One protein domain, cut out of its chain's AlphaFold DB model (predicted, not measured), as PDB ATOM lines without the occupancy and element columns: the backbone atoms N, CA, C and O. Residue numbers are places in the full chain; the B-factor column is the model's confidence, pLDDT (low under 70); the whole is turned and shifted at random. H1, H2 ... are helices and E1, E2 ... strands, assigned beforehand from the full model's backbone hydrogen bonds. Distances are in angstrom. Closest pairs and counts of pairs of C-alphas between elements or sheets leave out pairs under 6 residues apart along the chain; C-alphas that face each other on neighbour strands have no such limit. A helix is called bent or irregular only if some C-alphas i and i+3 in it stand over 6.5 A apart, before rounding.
ATOM      1  N   GLN A 202     101.240  -2.741  32.903       76.75
ATOM      2  CA  GLN A 202     100.131  -3.293  33.683       76.75
ATOM      3  C   GLN A 202      98.827  -2.513  33.399       76.75
ATOM      4  O   GLN A 202      98.785  -1.296  33.605       76.75
ATOM      5  N   PRO A 203      97.737  -3.183  32.976       76.25
ATOM      6  CA  PRO A 203      96.450  -2.523  32.787       76.25
ATOM      7  C   PRO A 203      95.867  -1.993  34.108       76.25
ATOM      8  O   PRO A 203      96.028  -2.589  35.172       76.25
ATOM      9  N   PHE A 204      95.169  -0.859  34.038       84.81
ATOM     10  CA  PHE A 204      94.558  -0.157  35.163       84.81
ATOM     11  C   PHE A 204      93.196  -0.792  35.419       84.81
ATOM     12  O   PHE A 204      92.175  -0.339  34.911       84.81
ATOM     13  N   ASP A 205      93.183  -1.910  36.131       88.19
ATOM     14  CA  ASP A 205      91.942  -2.614  36.434       88.19
ATOM     15  C   ASP A 205      91.068  -1.801  37.396       88.19
ATOM     16  O   ASP A 205      91.564  -1.124  38.306       88.19
ATOM     17  N   ILE A 206      89.749  -1.905  37.236       91.38
ATOM     18  CA  ILE A 206      88.780  -1.207  38.085       91.38
ATOM     19  C   ILE A 206      87.656  -2.124  38.552       91.38
ATOM     20  O   ILE A 206      87.266  -3.085  37.885       91.38
ATOM     21  N   CYS A 207      87.098  -1.793  39.712       92.44
ATOM     22  CA  CYS A 207      85.895  -2.421  40.239       92.44
ATOM     23  C   CYS A 207      84.731  -1.424  40.198       92.44
ATOM     24  O   CYS A 207      84.741  -0.420  40.909       92.44
ATOM     25  N   MET A 208      83.727  -1.680  39.365       93.50
ATOM     26  CA  MET A 208      82.583  -0.789  39.192       93.50
ATOM     27  C   MET A 208      81.342  -1.344  39.882       93.50
ATOM     28  O   MET A 208      81.020  -2.520  39.746       93.50
ATOM     29  N   PHE A 209      80.606  -0.475  40.564       92.94
ATOM     30  CA  PHE A 209      79.296  -0.758  41.131       92.94
ATOM     31  C   PHE A 209      78.299   0.203  40.517       92.94
ATOM     32  O   PHE A 209      78.430   1.417  40.682       92.94
ATOM     33  N   THR A 210      77.306  -0.317  39.811       93.31
ATOM     34  CA  THR A 210      76.326   0.509  39.114       93.31
ATOM     35  C   THR A 210      74.904   0.175  39.552       93.31
ATOM     36  O   THR A 210      74.568  -0.992  39.721       93.31
ATOM     37  N   GLY A 211      74.060   1.187  39.737       89.06
ATOM     38  CA  GLY A 211      72.645   1.021  40.077       89.06
ATOM     39  C   GLY A 211      71.745   1.828  39.146       89.06
ATOM     40  O   GLY A 211      72.037   2.999  38.879       89.06
ATOM     41  N   GLY A 212      70.660   1.221  38.656       85.81
ATOM     42  CA  GLY A 212      69.741   1.850  37.697       85.81
ATOM     43  C   GLY A 212      70.476   2.399  36.467       85.81
ATOM     44  O   GLY A 212      71.279   1.706  35.847       85.81
ATOM     45  N   THR A 213      70.302   3.689  36.152       89.81
ATOM     46  CA  THR A 213      70.975   4.320  34.999       89.81
ATOM     47  C   THR A 213      72.493   4.405  35.116       89.81
ATOM     48  O   THR A 213      73.143   4.671  34.113       89.81
ATOM     49  N   GLY A 214      73.094   4.136  36.281       89.94
ATOM     50  CA  GLY A 214      74.550   4.185  36.460       89.94
ATOM     51  C   GLY A 214      75.335   3.246  35.536       89.94
ATOM     52  O   GLY A 214      76.534   3.441  35.340       89.94
ATOM     53  N   ILE A 215      74.669   2.259  34.925       93.75
ATOM     54  CA  ILE A 215      75.272   1.341  33.954       93.75
ATOM     55  C   ILE A 215      75.901   2.056  32.750       93.75
ATOM     56  O   ILE A 215      76.904   1.587  32.207       93.75
ATOM     57  N   VAL A 216      75.375   3.227  32.380       94.75
ATOM     58  CA  VAL A 216      75.861   3.999  31.227       94.75
ATOM     59  C   VAL A 216      77.321   4.421  31.362       94.75
ATOM     60  O   VAL A 216      78.011   4.504  30.353       94.75
ATOM     61  N   ALA A 217      77.820   4.624  32.586       93.31
ATOM     62  CA  ALA A 217      79.219   4.973  32.821       93.31
ATOM     63  C   ALA A 217      80.158   3.826  32.415       93.31
ATOM     64  O   ALA A 217      81.178   4.051  31.771       93.31
ATOM     65  N   CYS A 218      79.788   2.579  32.726       94.38
ATOM     66  CA  CYS A 218      80.554   1.415  32.284       94.38
ATOM     67  C   CYS A 218      80.490   1.263  30.761       94.38
ATOM     68  O   CYS A 218      81.512   1.020  30.122       94.38
ATOM     69  N   LEU A 219      79.299   1.421  30.173       94.56
ATOM     70  CA  LEU A 219      79.109   1.289  28.728       94.56
ATOM     71  C   LEU A 219      79.875   2.363  27.943       94.56
ATOM     72  O   LEU A 219      80.504   2.035  26.942       94.56
ATOM     73  N   GLN A 220      79.908   3.613  28.413       93.56
ATOM     74  CA  GLN A 220      80.681   4.688  27.781       93.56
ATOM     75  C   GLN A 220      82.177   4.333  27.674       93.56
ATOM     76  O   GLN A 220      82.786   4.565  26.632       93.56
ATOM     77  N   LEU A 221      82.746   3.696  28.705       91.94
ATOM     78  CA  LEU A 221      84.157   3.290  28.742       91.94
ATOM     79  C   LEU A 221      84.501   2.140  27.792       91.94
ATOM     80  O   LEU A 221      85.594   2.108  27.225       91.94
ATOM     81  N   VAL A 222      83.599   1.170  27.636       91.50
ATOM     82  CA  VAL A 222      83.878  -0.052  26.858       91.50
ATOM     83  C   VAL A 222      83.405   0.025  25.409       91.50
ATOM     84  O   VAL A 222      83.901  -0.731  24.578       91.50
ATOM     85  N   LEU A 223      82.479   0.935  25.094       91.25
ATOM     86  CA  LEU A 223      81.900   1.089  23.758       91.25
ATOM     87  C   LEU A 223      82.497   2.246  22.941       91.25
ATOM     88  O   LEU A 223      82.074   2.452  21.807       91.25
ATOM     89  N   THR A 224      83.441   3.021  23.476       88.19
ATOM     90  CA  THR A 224      84.138   4.067  22.702       88.19
ATOM     91  C   THR A 224      85.188   3.465  21.738       88.19
ATOM     92  O   THR A 224      85.618   2.326  21.923       88.19
ATOM     93  N   GLU A 225      85.575   4.207  20.689       78.94
ATOM     94  CA  GLU A 225      86.486   3.788  19.592       78.94
ATOM     95  C   GLU A 225      87.840   3.289  20.090       78.94
ATOM     96  O   GLU A 225      88.410   2.323  19.594       78.94
ATOM     97  N   ASN A 226      88.322   3.915  21.148       81.12
ATOM     98  CA  ASN A 226      89.478   3.460  21.873       81.12
ATOM     99  C   ASN A 226      88.964   3.084  23.255       81.12
ATOM    100  O   ASN A 226      88.777   4.016  24.026       81.12
ATOM    101  N   PRO A 227      88.636   1.809  23.545       86.25
ATOM    102  CA  PRO A 227      87.925   1.451  24.764       86.25
ATOM    103  C   PRO A 227      88.881   1.144  25.920       86.25
ATOM    104  O   PRO A 227      90.070   0.870  25.722       86.25
ATOM    105  N   PHE A 228      88.347   1.173  27.139       89.06
ATOM    106  CA  PHE A 228      89.108   0.967  28.370       89.06
ATOM    107  C   PHE A 228      89.995  -0.286  28.324       89.06
ATOM    108  O   PHE A 228      89.538  -1.373  27.951       89.06
ATOM    109  N   ARG A 229      91.280  -0.100  28.666       84.62
ATOM    110  CA  ARG A 229      92.347  -1.113  28.562       84.62
ATOM    111  C   ARG A 229      92.319  -2.130  29.691       84.62
ATOM    112  O   ARG A 229      92.497  -3.318  29.442       84.62
ATOM    113  N   GLY A 230      92.088  -1.659  30.914       83.94
ATOM    114  CA  GLY A 230      91.977  -2.515  32.088       83.94
ATOM    115  C   GLY A 230      90.765  -3.436  32.034       83.94
ATOM    116  O   GLY A 230      89.867  -3.298  31.195       83.94
ATOM    117  N   ARG A 231      90.723  -4.392  32.956       86.56
ATOM    118  CA  ARG A 231      89.514  -5.169  33.229       86.56
ATOM    119  C   ARG A 231      88.570  -4.376  34.116       86.56
ATOM    120  O   ARG A 231      88.990  -3.660  35.023       86.56
ATOM    121  N   ILE A 232      87.279  -4.557  33.869       92.50
ATOM    122  CA  ILE A 232      86.214  -3.974  34.676       92.50
ATOM    123  C   ILE A 232      85.470  -5.115  35.356       92.50
ATOM    124  O   ILE A 232      84.743  -5.852  34.693       92.50
ATOM    125  N   LYS A 233      85.615  -5.252  36.676       94.44
ATOM    126  CA  LYS A 233      84.717  -6.111  37.458       94.44
ATOM    127  C   LYS A 233      83.476  -5.322  37.829       94.44
ATOM    128  O   LYS A 233      83.570  -4.388  38.627       94.44
ATOM    129  N   LEU A 234      82.344  -5.670  37.227       95.19
ATOM    130  CA  LEU A 234      81.114  -4.889  37.274       95.19
ATOM    131  C   LEU A 234      80.066  -5.570  38.152       95.19
ATOM    132  O   LEU A 234      79.594  -6.655  37.835       95.19
ATOM    133  N   PHE A 235      79.635  -4.888  39.206       94.50
ATOM    134  CA  PHE A 235      78.484  -5.251  40.024       94.50
ATOM    135  C   PHE A 235      77.314  -4.334  39.668       94.50
ATOM    136  O   PHE A 235      77.328  -3.157  40.028       94.50
ATOM    137  N   HIS A 236      76.303  -4.851  38.972       94.56
ATOM    138  CA  HIS A 236      75.123  -4.072  38.604       94.56
ATOM    139  C   HIS A 236      73.903  -4.477  39.439       94.56
ATOM    140  O   HIS A 236      73.564  -5.659  39.510       94.56
ATOM    141  N   GLY A 237      73.261  -3.498  40.077       90.81
ATOM    142  CA  GLY A 237      72.011  -3.661  40.811       90.81
ATOM    143  C   GLY A 237      70.823  -3.084  40.042       90.81
ATOM    144  O   GLY A 237      70.805  -1.883  39.762       90.81
ATOM    145  N   CYS A 238      69.821  -3.921  39.786       86.56
ATOM    146  CA  CYS A 238      68.554  -3.551  39.154       86.56
ATOM    147  C   CYS A 238      67.353  -4.038  39.983       86.56
ATOM    148  O   CYS A 238      67.506  -4.870  40.888       86.56
ATOM    149  N   HIS A 239      66.156  -3.509  39.712       83.75
ATOM    150  CA  HIS A 239      64.928  -4.082  40.280       83.75
ATOM    151  C   HIS A 239      64.517  -5.347  39.524       83.75
ATOM    152  O   HIS A 239      64.261  -6.376  40.142       83.75
ATOM    153  N   ASP A 240      64.509  -5.254  38.198       86.06
ATOM    154  CA  ASP A 240      64.227  -6.337  37.258       86.06
ATOM    155  C   ASP A 240      65.233  -6.218  36.108       86.06
ATOM    156  O   ASP A 240      65.532  -5.115  35.648       86.06
ATOM    157  N   ARG A 241      65.782  -7.334  35.631       86.06
ATOM    158  CA  ARG A 241      66.681  -7.350  34.462       86.06
ATOM    159  C   ARG A 241      66.052  -6.754  33.205       86.06
ATOM    160  O   ARG A 241      66.791  -6.229  32.373       86.06
ATOM    161  N   LYS A 242      64.727  -6.808  33.073       87.50
ATOM    162  CA  LYS A 242      63.991  -6.210  31.952       87.50
ATOM    163  C   LYS A 242      64.169  -4.693  31.868       87.50
ATOM    164  O   LYS A 242      64.115  -4.156  30.767       87.50
ATOM    165  N   GLU A 243      64.480  -4.015  32.979       89.75
ATOM    166  CA  GLU A 243      64.670  -2.553  33.008       89.75
ATOM    167  C   GLU A 243      65.839  -2.085  32.123       89.75
ATOM    168  O   GLU A 243      65.866  -0.952  31.640       89.75
ATOM    169  N   LEU A 244      66.813  -2.967  31.878       89.88
ATOM    170  CA  LEU A 244      67.957  -2.701  31.007       89.88
ATOM    171  C   LEU A 244      67.578  -2.681  29.518       89.88
ATOM    172  O   LEU A 244      68.333  -2.125  28.715       89.88
ATOM    173  N   GLY A 245      66.449  -3.296  29.149       90.31
ATOM    174  CA  GLY A 245      65.972  -3.424  27.773       90.31
ATOM    175  C   GLY A 245      67.097  -3.796  26.792       90.31
ATOM    176  O   GLY A 245      67.823  -4.768  27.029       90.31
ATOM    177  N   PRO A 246      67.332  -2.997  25.734       88.81
ATOM    178  CA  PRO A 246      68.323  -3.308  24.702       88.81
ATOM    179  C   PRO A 246      69.783  -3.221  25.181       88.81
ATOM    180  O   PRO A 246      70.693  -3.626  24.457       88.81
ATOM    181  N   LEU A 247      70.050  -2.725  26.396       92.06
ATOM    182  CA  LEU A 247      71.398  -2.729  26.970       92.06
ATOM    183  C   LEU A 247      71.780  -4.103  27.542       92.06
ATOM    184  O   LEU A 247      72.966  -4.433  27.587       92.06
ATOM    185  N   TYR A 248      70.808  -4.932  27.942       91.69
ATOM    186  CA  TYR A 248      71.082  -6.245  28.534       91.69
ATOM    187  C   TYR A 248      71.807  -7.215  27.577       91.69
ATOM    188  O   TYR A 248      72.851  -7.757  27.968       91.69
ATOM    189  N   PRO A 249      71.353  -7.411  26.318       89.06
ATOM    190  CA  PRO A 249      72.060  -8.251  25.350       89.06
ATOM    191  C   PRO A 249      73.479  -7.745  25.068       89.06
ATOM    192  O   PRO A 249      74.420  -8.535  24.971       89.06
ATOM    193  N   LEU A 250      73.655  -6.422  24.997       89.88
ATOM    194  CA  LEU A 250      74.953  -5.790  24.767       89.88
ATOM    195  C   LEU A 250      75.927  -6.060  25.920       89.88
ATOM    196  O   LEU A 250      77.083  -6.411  25.686       89.88
ATOM    197  N   MET A 251      75.460  -5.974  27.167       91.75
ATOM    198  CA  MET A 251      76.260  -6.316  28.346       91.75
ATOM    199  C   MET A 251      76.665  -7.792  28.356       91.75
ATOM    200  O   MET A 251      77.828  -8.102  28.606       91.75
ATOM    201  N   LYS A 252      75.746  -8.707  28.027       90.94
ATOM    202  CA  LYS A 252      76.057 -10.139  27.886       90.94
ATOM    203  C   LYS A 252      77.106 -10.403  26.808       90.94
ATOM    204  O   LYS A 252      77.978 -11.250  26.988       90.94
ATOM    205  N   LYS A 253      77.037  -9.666  25.700       89.38
ATOM    206  CA  LYS A 253      78.020  -9.738  24.618       89.38
ATOM    207  C   LYS A 253      79.400  -9.254  25.079       89.38
ATOM    208  O   LYS A 253      80.389  -9.911  24.788       89.38
ATOM    209  N   LEU A 254      79.470  -8.156  25.830       91.06
ATOM    210  CA  LEU A 254      80.720  -7.647  26.412       91.06
ATOM    211  C   LEU A 254      81.344  -8.632  27.417       91.06
ATOM    212  O   LEU A 254      82.555  -8.837  27.394       91.06
ATOM    213  N   ASP A 255      80.520  -9.256  28.258       91.00
ATOM    214  CA  ASP A 255      80.934 -10.256  29.253       91.00
ATOM    215  C   ASP A 255      81.536 -11.507  28.594       91.00
ATOM    216  O   ASP A 255      82.651 -11.918  28.908       91.00
ATOM    217  N   LYS A 256      80.866 -12.040  27.562       88.75
ATOM    218  CA  LYS A 256      81.351 -13.189  26.774       88.75
ATOM    219  C   LYS A 256      82.729 -12.953  26.133       88.75
ATOM    220  O   LYS A 256      83.451 -13.914  25.882       88.75
ATOM    221  N   HIS A 257      83.070 -11.699  25.843       85.81
ATOM    222  CA  HIS A 257      84.321 -11.294  25.195       85.81
ATOM    223  C   HIS A 257      85.346 -10.704  26.183       85.81
ATOM    224  O   HIS A 257      86.209  -9.927  25.779       85.81
ATOM    225  N   ASP A 258      85.254 -11.046  27.476       84.62
ATOM    226  CA  ASP A 258      86.204 -10.642  28.526       84.62
ATOM    227  C   ASP A 258      86.378  -9.101  28.651       84.62
ATOM    228  O   ASP A 258      87.399  -8.607  29.148       84.62
ATOM    229  N   ARG A 259      85.388  -8.304  28.205       87.38
ATOM    230  CA  ARG A 259      85.434  -6.829  28.303       87.38
ATOM    231  C   ARG A 259      84.997  -6.317  29.665       87.38
ATOM    232  O   ARG A 259      85.524  -5.309  30.136       87.38
ATOM    233  N   ILE A 260      84.045  -7.010  30.274       92.06
ATOM    234  CA  ILE A 260      83.552  -6.785  31.631       92.06
ATOM    235  C   ILE A 260      83.406  -8.152  32.307       92.06
ATOM    236  O   ILE A 260      83.119  -9.125  31.628       92.06
ATOM    237  N   ASP A 261      83.602  -8.226  33.620       92.62
ATOM    238  CA  ASP A 261      83.195  -9.367  34.454       92.62
ATOM    239  C   ASP A 261      81.845  -8.994  35.082       92.62
ATOM    240  O   ASP A 261      81.785  -8.231  36.059       92.62
ATOM    241  N   LEU A 262      80.754  -9.417  34.434       93.44
ATOM    242  CA  LEU A 262      79.396  -8.975  34.741       93.44
ATOM    243  C   LEU A 262      78.777  -9.772  35.894       93.44
ATOM    244  O   LEU A 262      78.381 -10.928  35.760       93.44
ATOM    245  N   ASN A 263      78.546  -9.085  37.007       93.44
ATOM    246  CA  ASN A 263      77.851  -9.605  38.175       93.44
ATOM    247  C   ASN A 263      76.525  -8.846  38.352       93.44
ATOM    248  O   ASN A 263      76.500  -7.716  38.845       93.44
ATOM    249  N   LEU A 264      75.418  -9.457  37.924       91.62
ATOM    250  CA  LEU A 264      74.093  -8.831  37.886       91.62
ATOM    251  C   LEU A 264      73.191  -9.318  39.024       91.62
ATOM    252  O   LEU A 264      72.954 -10.522  39.152       91.62
ATOM    253  N   TYR A 265      72.637  -8.383  39.795       88.62
ATOM    254  CA  TYR A 265      71.806  -8.670  40.963       88.62
ATOM    255  C   TYR A 265      70.465  -7.944  40.885       88.62
ATOM    256  O   TYR A 265      70.412  -6.714  40.913       88.62
ATOM    257  N   GLU A 266      69.383  -8.717  40.880       85.69
ATOM    258  CA  GLU A 266      68.047  -8.207  41.188       85.69
ATOM    259  C   GLU A 266      67.952  -8.025  42.707       85.69
ATOM    260  O   GLU A 266      68.351  -8.908  43.474       85.69
ATOM    261  N   ASN A 267      67.482  -6.862  43.160       75.75
ATOM    262  CA  ASN A 267      67.436  -6.494  44.580       75.75
ATOM    263  C   ASN A 267      68.811  -6.589  45.274       75.75
ATOM    264  O   ASN A 267      69.073  -7.463  46.109       75.75
ATOM    265  N   PHE A 268      69.688  -5.636  44.946       78.06
ATOM    266  CA  PHE A 268      71.074  -5.549  45.426       78.06
ATOM    267  C   PHE A 268      71.224  -5.688  46.957       78.06
ATOM    268  O   PHE A 268      72.112  -6.397  47.430       78.06
ATOM    269  N   SER A 269      70.327  -5.079  47.740       72.75
ATOM    270  CA  SER A 269      70.371  -5.082  49.215       72.75
ATOM    271  C   SER A 269      70.249  -6.478  49.837       72.75
ATOM    272  O   SER A 269      70.876  -6.771  50.853       72.75
ATOM    273  N   SER A 270      69.486  -7.374  49.213       75.00
ATOM    274  CA  SER A 270      69.300  -8.759  49.674       75.00
ATOM    275  C   SER A 270      70.556  -9.614  49.463       75.00
ATOM    276  O   SER A 270      70.750 -10.626  50.131       75.00
ATOM    277  N   ASN A 271      71.438  -9.189  48.554       79.12
ATOM    278  CA  ASN A 271      72.604  -9.942  48.096       79.12
ATOM    279  C   ASN A 271      73.934  -9.416  48.664       79.12
ATOM    280  O   ASN A 271      75.006  -9.869  48.271       79.12
ATOM    281  N   LEU A 272      73.910  -8.487  49.627       78.56
ATOM    282  CA  LEU A 272      75.125  -7.825  50.124       78.56
ATOM    283  C   LEU A 272      76.201  -8.807  50.620       78.56
ATOM    284  O   LEU A 272      77.386  -8.564  50.407       78.56
ATOM    285  N   LYS A 273      75.821  -9.938  51.235       77.62
ATOM    286  CA  LYS A 273      76.779 -10.953  51.717       77.62
ATOM    287  C   LYS A 273      77.507 -11.681  50.583       77.62
ATOM    288  O   LYS A 273      78.703 -11.941  50.711       77.62
ATOM    289  N   SER A 274      76.807 -12.045  49.506       81.44
ATOM    290  CA  SER A 274      77.416 -12.717  48.348       81.44
ATOM    291  C   SER A 274      78.282 -11.737  47.566       81.44
ATOM    292  O   SER A 274      79.438 -12.048  47.281       81.44
ATOM    293  N   ILE A 275      77.778 -10.518  47.354       84.44
ATOM    294  CA  ILE A 275      78.519  -9.415  46.740       84.44
ATOM    295  C   ILE A 275      79.808  -9.171  47.521       84.44
ATOM    296  O   ILE A 275      80.884  -9.245  46.936       84.44
ATOM    297  N   PHE A 276      79.730  -8.994  48.848       83.94
ATOM    298  CA  PHE A 276      80.895  -8.754  49.702       83.94
ATOM    299  C   PHE A 276      81.995  -9.796  49.492       83.94
ATOM    300  O   PHE A 276      83.162  -9.435  49.391       83.94
ATOM    301  N   LYS A 277      81.677 -11.089  49.377       85.12
ATOM    302  CA  LYS A 277      82.700 -12.129  49.156       85.12
ATOM    303  C   LYS A 277      83.473 -11.932  47.849       85.12
ATOM    304  O   LYS A 277      84.668 -12.207  47.823       85.12
ATOM    305  N   LEU A 278      82.815 -11.413  46.817       88.19
ATOM    306  CA  LEU A 278      83.366 -11.234  45.474       88.19
ATOM    307  C   LEU A 278      84.117  -9.912  45.281       88.19
ATOM    308  O   LEU A 278      84.832  -9.781  44.280       88.19
ATOM    309  N   ILE A 279      83.970  -8.954  46.206       87.75
ATOM    310  CA  ILE A 279      84.679  -7.671  46.154       87.75
ATOM    311  C   ILE A 279      86.177  -7.905  46.417       87.75
ATOM    312  O   ILE A 279      86.541  -8.355  47.516       87.75
ATOM    313  N   PRO A 280      87.047  -7.585  45.441       87.25
ATOM    314  CA  PRO A 280      88.495  -7.641  45.609       87.25
ATOM    315  C   PRO A 280      88.996  -6.529  46.543       87.25
ATOM    316  O   PRO A 280      88.365  -5.478  46.688       87.25
ATOM    317  N   LYS A 281      90.151  -6.756  47.175       83.69
ATOM    318  CA  LYS A 281      90.876  -5.710  47.916       83.69
ATOM    319  C   LYS A 281      91.498  -4.705  46.928       83.69
ATOM    320  O   LYS A 281      91.813  -5.121  45.810       83.69
ATOM    321  N   PRO A 282      91.697  -3.431  47.316       84.62
ATOM    322  CA  PRO A 282      92.411  -2.481  46.469       84.62
ATOM    323  C   PRO A 282      93.853  -2.941  46.230       84.62
ATOM    324  O   PRO A 282      94.499  -3.480  47.133       84.62
ATOM    325  N   TYR A 283      94.351  -2.711  45.019       82.19
ATOM    326  CA  TYR A 283      95.722  -3.005  44.612       82.19
ATOM    327  C   TYR A 283      96.497  -1.702  44.362       82.19
ATOM    328  O   TYR A 283      95.936  -0.723  43.874       82.19
ATOM    329  N   GLY A 284      97.786  -1.671  44.707       71.62
ATOM    330  CA  GLY A 284      98.637  -0.505  44.459       71.62
ATOM    331  C   GLY A 284      98.943  -0.343  42.970       71.62
ATOM    332  O   GLY A 284      99.272  -1.316  42.298       71.62
ATOM    333  N   TYR A 285      98.851   0.877  42.439       72.62
ATOM    334  CA  TYR A 285      99.234   1.136  41.052       72.62
ATOM    335  C   TYR A 285     100.723   1.431  40.945       72.62
ATOM    336  O   TYR A 285     101.205   2.413  41.504       72.62
ATOM    337  N   GLU A 286     101.445   0.600  40.198       65.50
ATOM    338  CA  GLU A 286     102.890   0.752  40.009       65.50
ATOM    339  C   GLU A 286     103.264   1.561  38.753       65.50
ATOM    340  O   GLU A 286     104.444   1.684  38.418       65.50
ATOM    341  N   GLY A 287     102.278   2.148  38.066       66.00
ATOM    342  CA  GLY A 287     102.502   2.972  36.879       66.00
ATOM    343  C   GLY A 287     102.954   2.169  35.657       66.00
ATOM    344  O   GLY A 287     102.606   1.004  35.484       66.00
ATOM    345  N   GLN A 288     103.747   2.807  34.792       66.88
ATOM    346  CA  GLN A 288     104.243   2.251  33.524       66.88
ATOM    347  C   GLN A 288     105.437   1.297  33.720       66.88
ATOM    348  O   GLN A 288     106.452   1.389  33.029       66.88
ATOM    349  N   ARG A 289     105.345   0.370  34.676       67.25
ATOM    350  CA  ARG A 289     106.301  -0.740  34.774       67.25
ATOM    351  C   ARG A 289     105.949  -1.816  33.756       67.25
ATOM    352  O   ARG A 289     104.772  -2.086  33.514       67.25
ATOM    353  N   VAL A 290     106.981  -2.417  33.162       70.12
ATOM    354  CA  VAL A 290     106.816  -3.528  32.219       70.12
ATOM    355  C   VAL A 290     106.076  -4.657  32.925       70.12
ATOM    356  O   VAL A 290     106.476  -5.092  34.007       70.12
ATOM    357  N   ARG A 304      93.167  -7.114  39.605       84.81
ATOM    358  CA  ARG A 304      93.963  -6.306  40.552       84.81
ATOM    359  C   ARG A 304      93.508  -4.844  40.522       84.81
ATOM    360  O   ARG A 304      94.232  -3.993  40.009       84.81
ATOM    361  N   PRO A 305      92.297  -4.532  41.015       87.00
ATOM    362  CA  PRO A 305      91.714  -3.226  40.785       87.00
ATOM    363  C   PRO A 305      92.402  -2.157  41.621       87.00
ATOM    364  O   PRO A 305      92.522  -2.271  42.842       87.00
ATOM    365  N   VAL A 306      92.802  -1.094  40.940       84.81
ATOM    366  CA  VAL A 306      93.424   0.087  41.542       84.81
ATOM    367  C   VAL A 306      92.362   1.057  42.052       84.81
ATOM    368  O   VAL A 306      92.544   1.729  43.064       84.81
ATOM    369  N   LEU A 307      91.237   1.126  41.343       85.44
ATOM    370  CA  LEU A 307      90.169   2.085  41.582       85.44
ATOM    371  C   LEU A 307      88.828   1.363  41.687       85.44
ATOM    372  O   LEU A 307      88.562   0.409  40.948       85.44
ATOM    373  N   SER A 308      87.961   1.857  42.570       87.94
ATOM    374  CA  SER A 308      86.554   1.480  42.576       87.94
ATOM    375  C   SER A 308      85.670   2.677  42.243       87.94
ATOM    376  O   SER A 308      85.829   3.750  42.819       87.94
ATOM    377  N   LEU A 309      84.739   2.487  41.306       88.19
ATOM    378  CA  LEU A 309      83.763   3.497  40.898       88.19
ATOM    379  C   LEU A 309      82.368   3.051  41.313       88.19
ATOM    380  O   LEU A 309      81.958   1.934  41.007       88.19
ATOM    381  N   VAL A 310      81.618   3.933  41.971       87.62
ATOM    382  CA  VAL A 310      80.251   3.647  42.426       87.62
ATOM    383  C   VAL A 310      79.298   4.676  41.839       87.62
ATOM    384  O   VAL A 310      79.401   5.864  42.138       87.62
ATOM    385  N   VAL A 311      78.375   4.222  40.993       87.44
ATOM    386  CA  VAL A 311      77.494   5.077  40.189       87.44
ATOM    387  C   VAL A 311      76.051   4.611  40.332       87.44
ATOM    388  O   VAL A 311      75.702   3.508  39.933       87.44
ATOM    389  N   GLY A 312      75.166   5.437  40.872       83.50
ATOM    390  CA  GLY A 312      73.753   5.078  40.979       83.50
ATOM    391  C   GLY A 312      72.974   6.017  41.892       83.50
ATOM    392  O   GLY A 312      73.487   7.069  42.273       83.50
ATOM    393  N   PRO A 313      71.739   5.653  42.266       75.25
ATOM    394  CA  PRO A 313      70.961   6.402  43.245       75.25
ATOM    395  C   PRO A 313      71.685   6.510  44.594       75.25
ATOM    396  O   PRO A 313      72.445   5.620  44.976       75.25
ATOM    397  N   GLU A 314      71.398   7.560  45.365       68.56
ATOM    398  CA  GLU A 314      72.075   7.829  46.644       68.56
ATOM    399  C   GLU A 314      72.007   6.640  47.621       68.56
ATOM    400  O   GLU A 314      73.001   6.318  48.271       68.56
ATOM    401  N   GLY A 315      70.868   5.941  47.692       68.06
ATOM    402  CA  GLY A 315      70.715   4.744  48.530       68.06
ATOM    403  C   GLY A 315      71.624   3.583  48.105       68.06
ATOM    404  O   GLY A 315      72.200   2.901  48.956       68.06
ATOM    405  N   PHE A 316      71.821   3.401  46.794       78.81
ATOM    406  CA  PHE A 316      72.742   2.404  46.244       78.81
ATOM    407  C   PHE A 316      74.194   2.769  46.565       78.81
ATOM    408  O   PHE A 316      74.919   1.960  47.145       78.81
ATOM    409  N   ILE A 317      74.592   4.015  46.274       75.75
ATOM    410  CA  ILE A 317      75.938   4.523  46.578       75.75
ATOM    411  C   ILE A 317      76.233   4.364  48.074       75.75
ATOM    412  O   ILE A 317      77.281   3.833  48.445       75.75
ATOM    413  N   THR A 318      75.275   4.742  48.924       69.44
ATOM    414  CA  THR A 318      75.389   4.635  50.383       69.44
ATOM    415  C   THR A 318      75.610   3.198  50.850       69.44
ATOM    416  O   THR A 318      76.367   2.972  51.788       69.44
ATOM    417  N   SER A 319      74.988   2.219  50.197       72.81
ATOM    418  CA  SER A 319      75.130   0.804  50.564       72.81
ATOM    419  C   SER A 319      76.493   0.232  50.166       72.81
ATOM    420  O   SER A 319      77.096  -0.537  50.914       72.81
ATOM    421  N   VAL A 320      76.994   0.610  48.988       78.81
ATOM    422  CA  VAL A 320      78.242   0.069  48.432       78.81
ATOM    423  C   VAL A 320      79.466   0.748  49.030       78.81
ATOM    424  O   VAL A 320      80.354   0.083  49.558       78.81
ATOM    425  N   ALA A 321      79.518   2.068  48.922       73.19
ATOM    426  CA  ALA A 321      80.683   2.859  49.274       73.19
ATOM    427  C   ALA A 321      80.510   3.559  50.625       73.19
ATOM    428  O   ALA A 321      81.487   4.007  51.213       73.19
ATOM    429  N   GLY A 322      79.283   3.690  51.132       67.12
ATOM    430  CA  GLY A 322      78.983   4.533  52.288       67.12
ATOM    431  C   GLY A 322      78.410   5.896  51.907       67.12
ATOM    432  O   GLY A 322      78.300   6.253  50.735       67.12
ATOM    433  N   THR A 323      78.005   6.678  52.906       55.62
ATOM    434  CA  THR A 323      77.444   8.013  52.662       55.62
ATOM    435  C   THR A 323      78.520   8.941  52.109       55.62
ATOM    436  O   THR A 323      79.620   9.024  52.656       55.62
ATOM    437  N   LYS A 324      78.212   9.628  51.006       48.34
ATOM    438  CA  LYS A 324      79.124  10.582  50.377       48.34
ATOM    439  C   LYS A 324      79.341  11.771  51.315       48.34
ATOM    440  O   LYS A 324      78.384  12.457  51.654       48.34
ATOM    441  N   LEU A 325      80.591  11.985  51.735       44.06
ATOM    442  CA  LEU A 325      80.937  12.978  52.754       44.06
ATOM    443  C   LEU A 325      81.413  14.327  52.167       44.06
ATOM    444  O   LEU A 325      81.392  15.337  52.846       44.06
ATOM    445  N   THR A 326      81.834  14.409  50.911       41.97
ATOM    446  CA  THR A 326      82.026  15.679  50.178       41.97
ATOM    447  C   THR A 326      81.958  15.349  48.673       41.97
ATOM    448  O   THR A 326      81.930  14.166  48.327       41.97
ATOM    449  N   PRO A 327      81.925  16.300  47.719       37.38
ATOM    450  CA  PRO A 327      81.995  15.943  46.300       37.38
ATOM    451  C   PRO A 327      83.348  15.384  45.881       37.38
ATOM    452  O   PRO A 327      83.385  14.673  44.884       37.38
ATOM    453  N   TYR A 328      84.396  15.669  46.653       35.69
ATOM    454  CA  TYR A 328      85.758  15.178  46.449       35.69
ATOM    455  C   TYR A 328      85.964  13.839  47.154       35.69
ATOM    456  O   TYR A 328      86.585  12.939  46.608       35.69
ATOM    457  N   GLN A 329      85.326  13.664  48.314       42.97
ATOM    458  CA  GLN A 329      85.308  12.418  49.055       42.97
ATOM    459  C   GLN A 329      84.327  11.424  48.453       42.97
ATOM    460  O   GLN A 329      83.132  11.414  48.765       42.97
ATOM    461  N   GLY A 330      84.886  10.535  47.629       52.03
ATOM    462  CA  GLY A 330      84.294   9.236  47.355       52.03
ATOM    463  C   GLY A 330      84.021   8.500  48.676       52.03
ATOM    464  O   GLY A 330      84.807   8.614  49.622       52.03
ATOM    465  N   PRO A 331      82.890   7.796  48.811       50.25
ATOM    466  CA  PRO A 331      82.546   7.188  50.083       50.25
ATOM    467  C   PRO A 331      83.440   5.957  50.343       50.25
ATOM    468  O   PRO A 331      83.776   5.227  49.415       50.25
ATOM    469  N   ILE A 332      83.869   5.754  51.593       56.28
ATOM    470  CA  ILE A 332      84.805   4.674  52.005       56.28
ATOM    471  C   ILE A 332      84.416   3.984  53.304       56.28
ATOM    472  O   ILE A 332      85.236   3.592  54.131       56.28
ATOM    473  N   SER A 333      83.113   3.837  53.469       61.31
ATOM    474  CA  SER A 333      82.522   2.871  54.377       61.31
ATOM    475  C   SER A 333      81.706   1.852  53.564       61.31
ATOM    476  O   SER A 333      82.117   1.499  52.457       61.31
ATOM    477  N   GLY A 334      80.608   1.308  54.092       70.69
ATOM    478  CA  GLY A 334      79.832   0.283  53.387       70.69
ATOM    479  C   GLY A 334      80.648  -0.976  53.059       70.69
ATOM    480  O   GLY A 334      81.549  -1.373  53.802       70.69
ATOM    481  N   LEU A 335      80.329  -1.619  51.933       77.81
ATOM    482  CA  LEU A 335      81.017  -2.830  51.477       77.81
ATOM    483  C   LEU A 335      82.491  -2.581  51.124       77.81
ATOM    484  O   LEU A 335      83.337  -3.432  51.406       77.81
ATOM    485  N   LEU A 336      82.793  -1.429  50.518       78.69
ATOM    486  CA  LEU A 336      84.145  -1.076  50.088       78.69
ATOM    487  C   LEU A 336      85.076  -0.832  51.281       78.69
ATOM    488  O   LEU A 336      86.145  -1.445  51.350       78.69
ATOM    489  N   GLY A 337      84.649  -0.033  52.263       71.75
ATOM    490  CA  GLY A 337      85.440   0.217  53.475       71.75
ATOM    491  C   GLY A 337      85.776  -1.073  54.232       71.75
ATOM    492  O   GLY A 337      86.929  -1.312  54.585       71.75
ATOM    493  N   ALA A 338      84.807  -1.985  54.374       74.25
ATOM    494  CA  ALA A 338      85.020  -3.292  55.008       74.25
ATOM    495  C   ALA A 338      85.971  -4.228  54.226       74.25
ATOM    496  O   ALA A 338      86.444  -5.229  54.768       74.25
ATOM    497  N   LYS A 339      86.289  -3.906  52.966       81.44
ATOM    498  CA  LYS A 339      87.293  -4.597  52.138       81.44
ATOM    499  C   LYS A 339      88.647  -3.899  52.088       81.44
ATOM    500  O   LYS A 339      89.533  -4.357  51.366       81.44
TER     501      LYS A 339
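AT A GLANCE: This is residues 202 to 290 and 304 to 339 of the 691 residues of the protein "Tryptophanyl-tRNA synthetase" of Saccharomycodes ludwigii (UniProt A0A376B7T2). A four-stranded parallel sheet runs through the core between two layers of helices, with H1 and H3 over one face and H4 and H5 over the other; H6 packs on H5 on the far side from the sheet. Residues 279 to 290 lead away from the body to a cut. The printed part has 125 residues, with six named helices and four named strands in the order E1 H1 E2 H2 H3 E3 H4 E4 H5 H6, and the sheet's order is E3 E2 E1 E4. The class is mixed, helices and strands. The whole is compact, with a radius of gyration of the C-alphas of 14.3 A, and spans 42 by 34 by 28 A.

IN THESE COORDINATES: Strand E1, residues 206 to 211, begins at C-alpha 206 (88.780, -1.207, 38.085) and is 16.4 A long. The other strands are E2, residues 232 to 238, 18.2 A; E3, residues 261 to 266, 16.6 A; and E4, residues 307 to 311, 13.1 A. The longest helix is H1, residues 212 to 223, 18.5 A, which ends at C-alpha 223 (81.900, 1.089, 23.758). H2 is residues 241 to 244, 5.9 A, and H3 is residues 247 to 256, 14.4 A. H4 is residues 268 to 278, 13.5 A, H5 is residues 314 to 320, 10.1 A, and H6 is residues 334 to 337, 5.6 A, ending at C-alpha 337 (85.440, 0.217, 53.475). H4 is irregular, with C-alphas 270 and 273 8.1 A apart, and H1 only just so, with C-alphas 212 and 215 6.7 A apart.

HOW THE PARTS SIT: The inner strands E2 and E1 are parallel at 11 degrees, with N 235 and O 208 within hydrogen-bond range at 2.8 A. E1 and the edge strand E4 are parallel at 10 degrees, with N 309 and O 207 at 2.9 A. E2 and the other edge strand, E3, are parallel at 13 degrees, with N 263 and O 234 at 2.8 A. E1, H1, E2 and E2, H2 H3, E3 are strand-helix-strand units, two parallel neighbour strands with helices between, each with a right-handed crossover. H1 is on the sheet at a height of 9.0 A, over E1 and only just over E2, where 3 of its C-alphas fall; it runs along the strands, at 11 degrees to E1 on the local plane. Its closest C-alphas to E4 are those of Gly 214 and Val 311, 4.8 A apart. H3 is on the same face at a height of 8.7 A, and its closest C-alphas to E3 are those of Asp 255 and Asp 261, 5.7 A. H2 is only just not on the sheet, with 4 pairs of C-alphas within 10 A, and is near H1. On the opposite face, H4 lies over E3 at a height of 9.6 A, and H5 lies only just over E1, with 3 of its C-alphas there, at a height of 7.8 A. H4 and H5 are close but not clearly touching; their closest C-alphas, those of Ser 269 and Ser 319, are 7.7 A apart. H6 is not on the sheet but touches H5, the closest C-alphas being those of Val 320 and Leu 335, 5.0 A. H1 and H4 are apart. Each O i to N i+4 pair is within hydrogen-bond range in H3 and H5, against 5 of 8 in H1 and 4 of 7 in H4; H2 and H6 are too short for such a pair.

THE WHOLE: The two C-alphas farthest apart, those of Asp 240 and Val 290, are 43.0 A apart. Residues 291 to 303 are not printed, and C-alphas 290 and 304 stand 15.6 A apart across this cut. The link from H5 to H6, 13 residues, is long. Mean pLDDT of the printed part is 81.3; it is under 70 at residues 286 to 289, 314 to 315, 318 and 322 to 333.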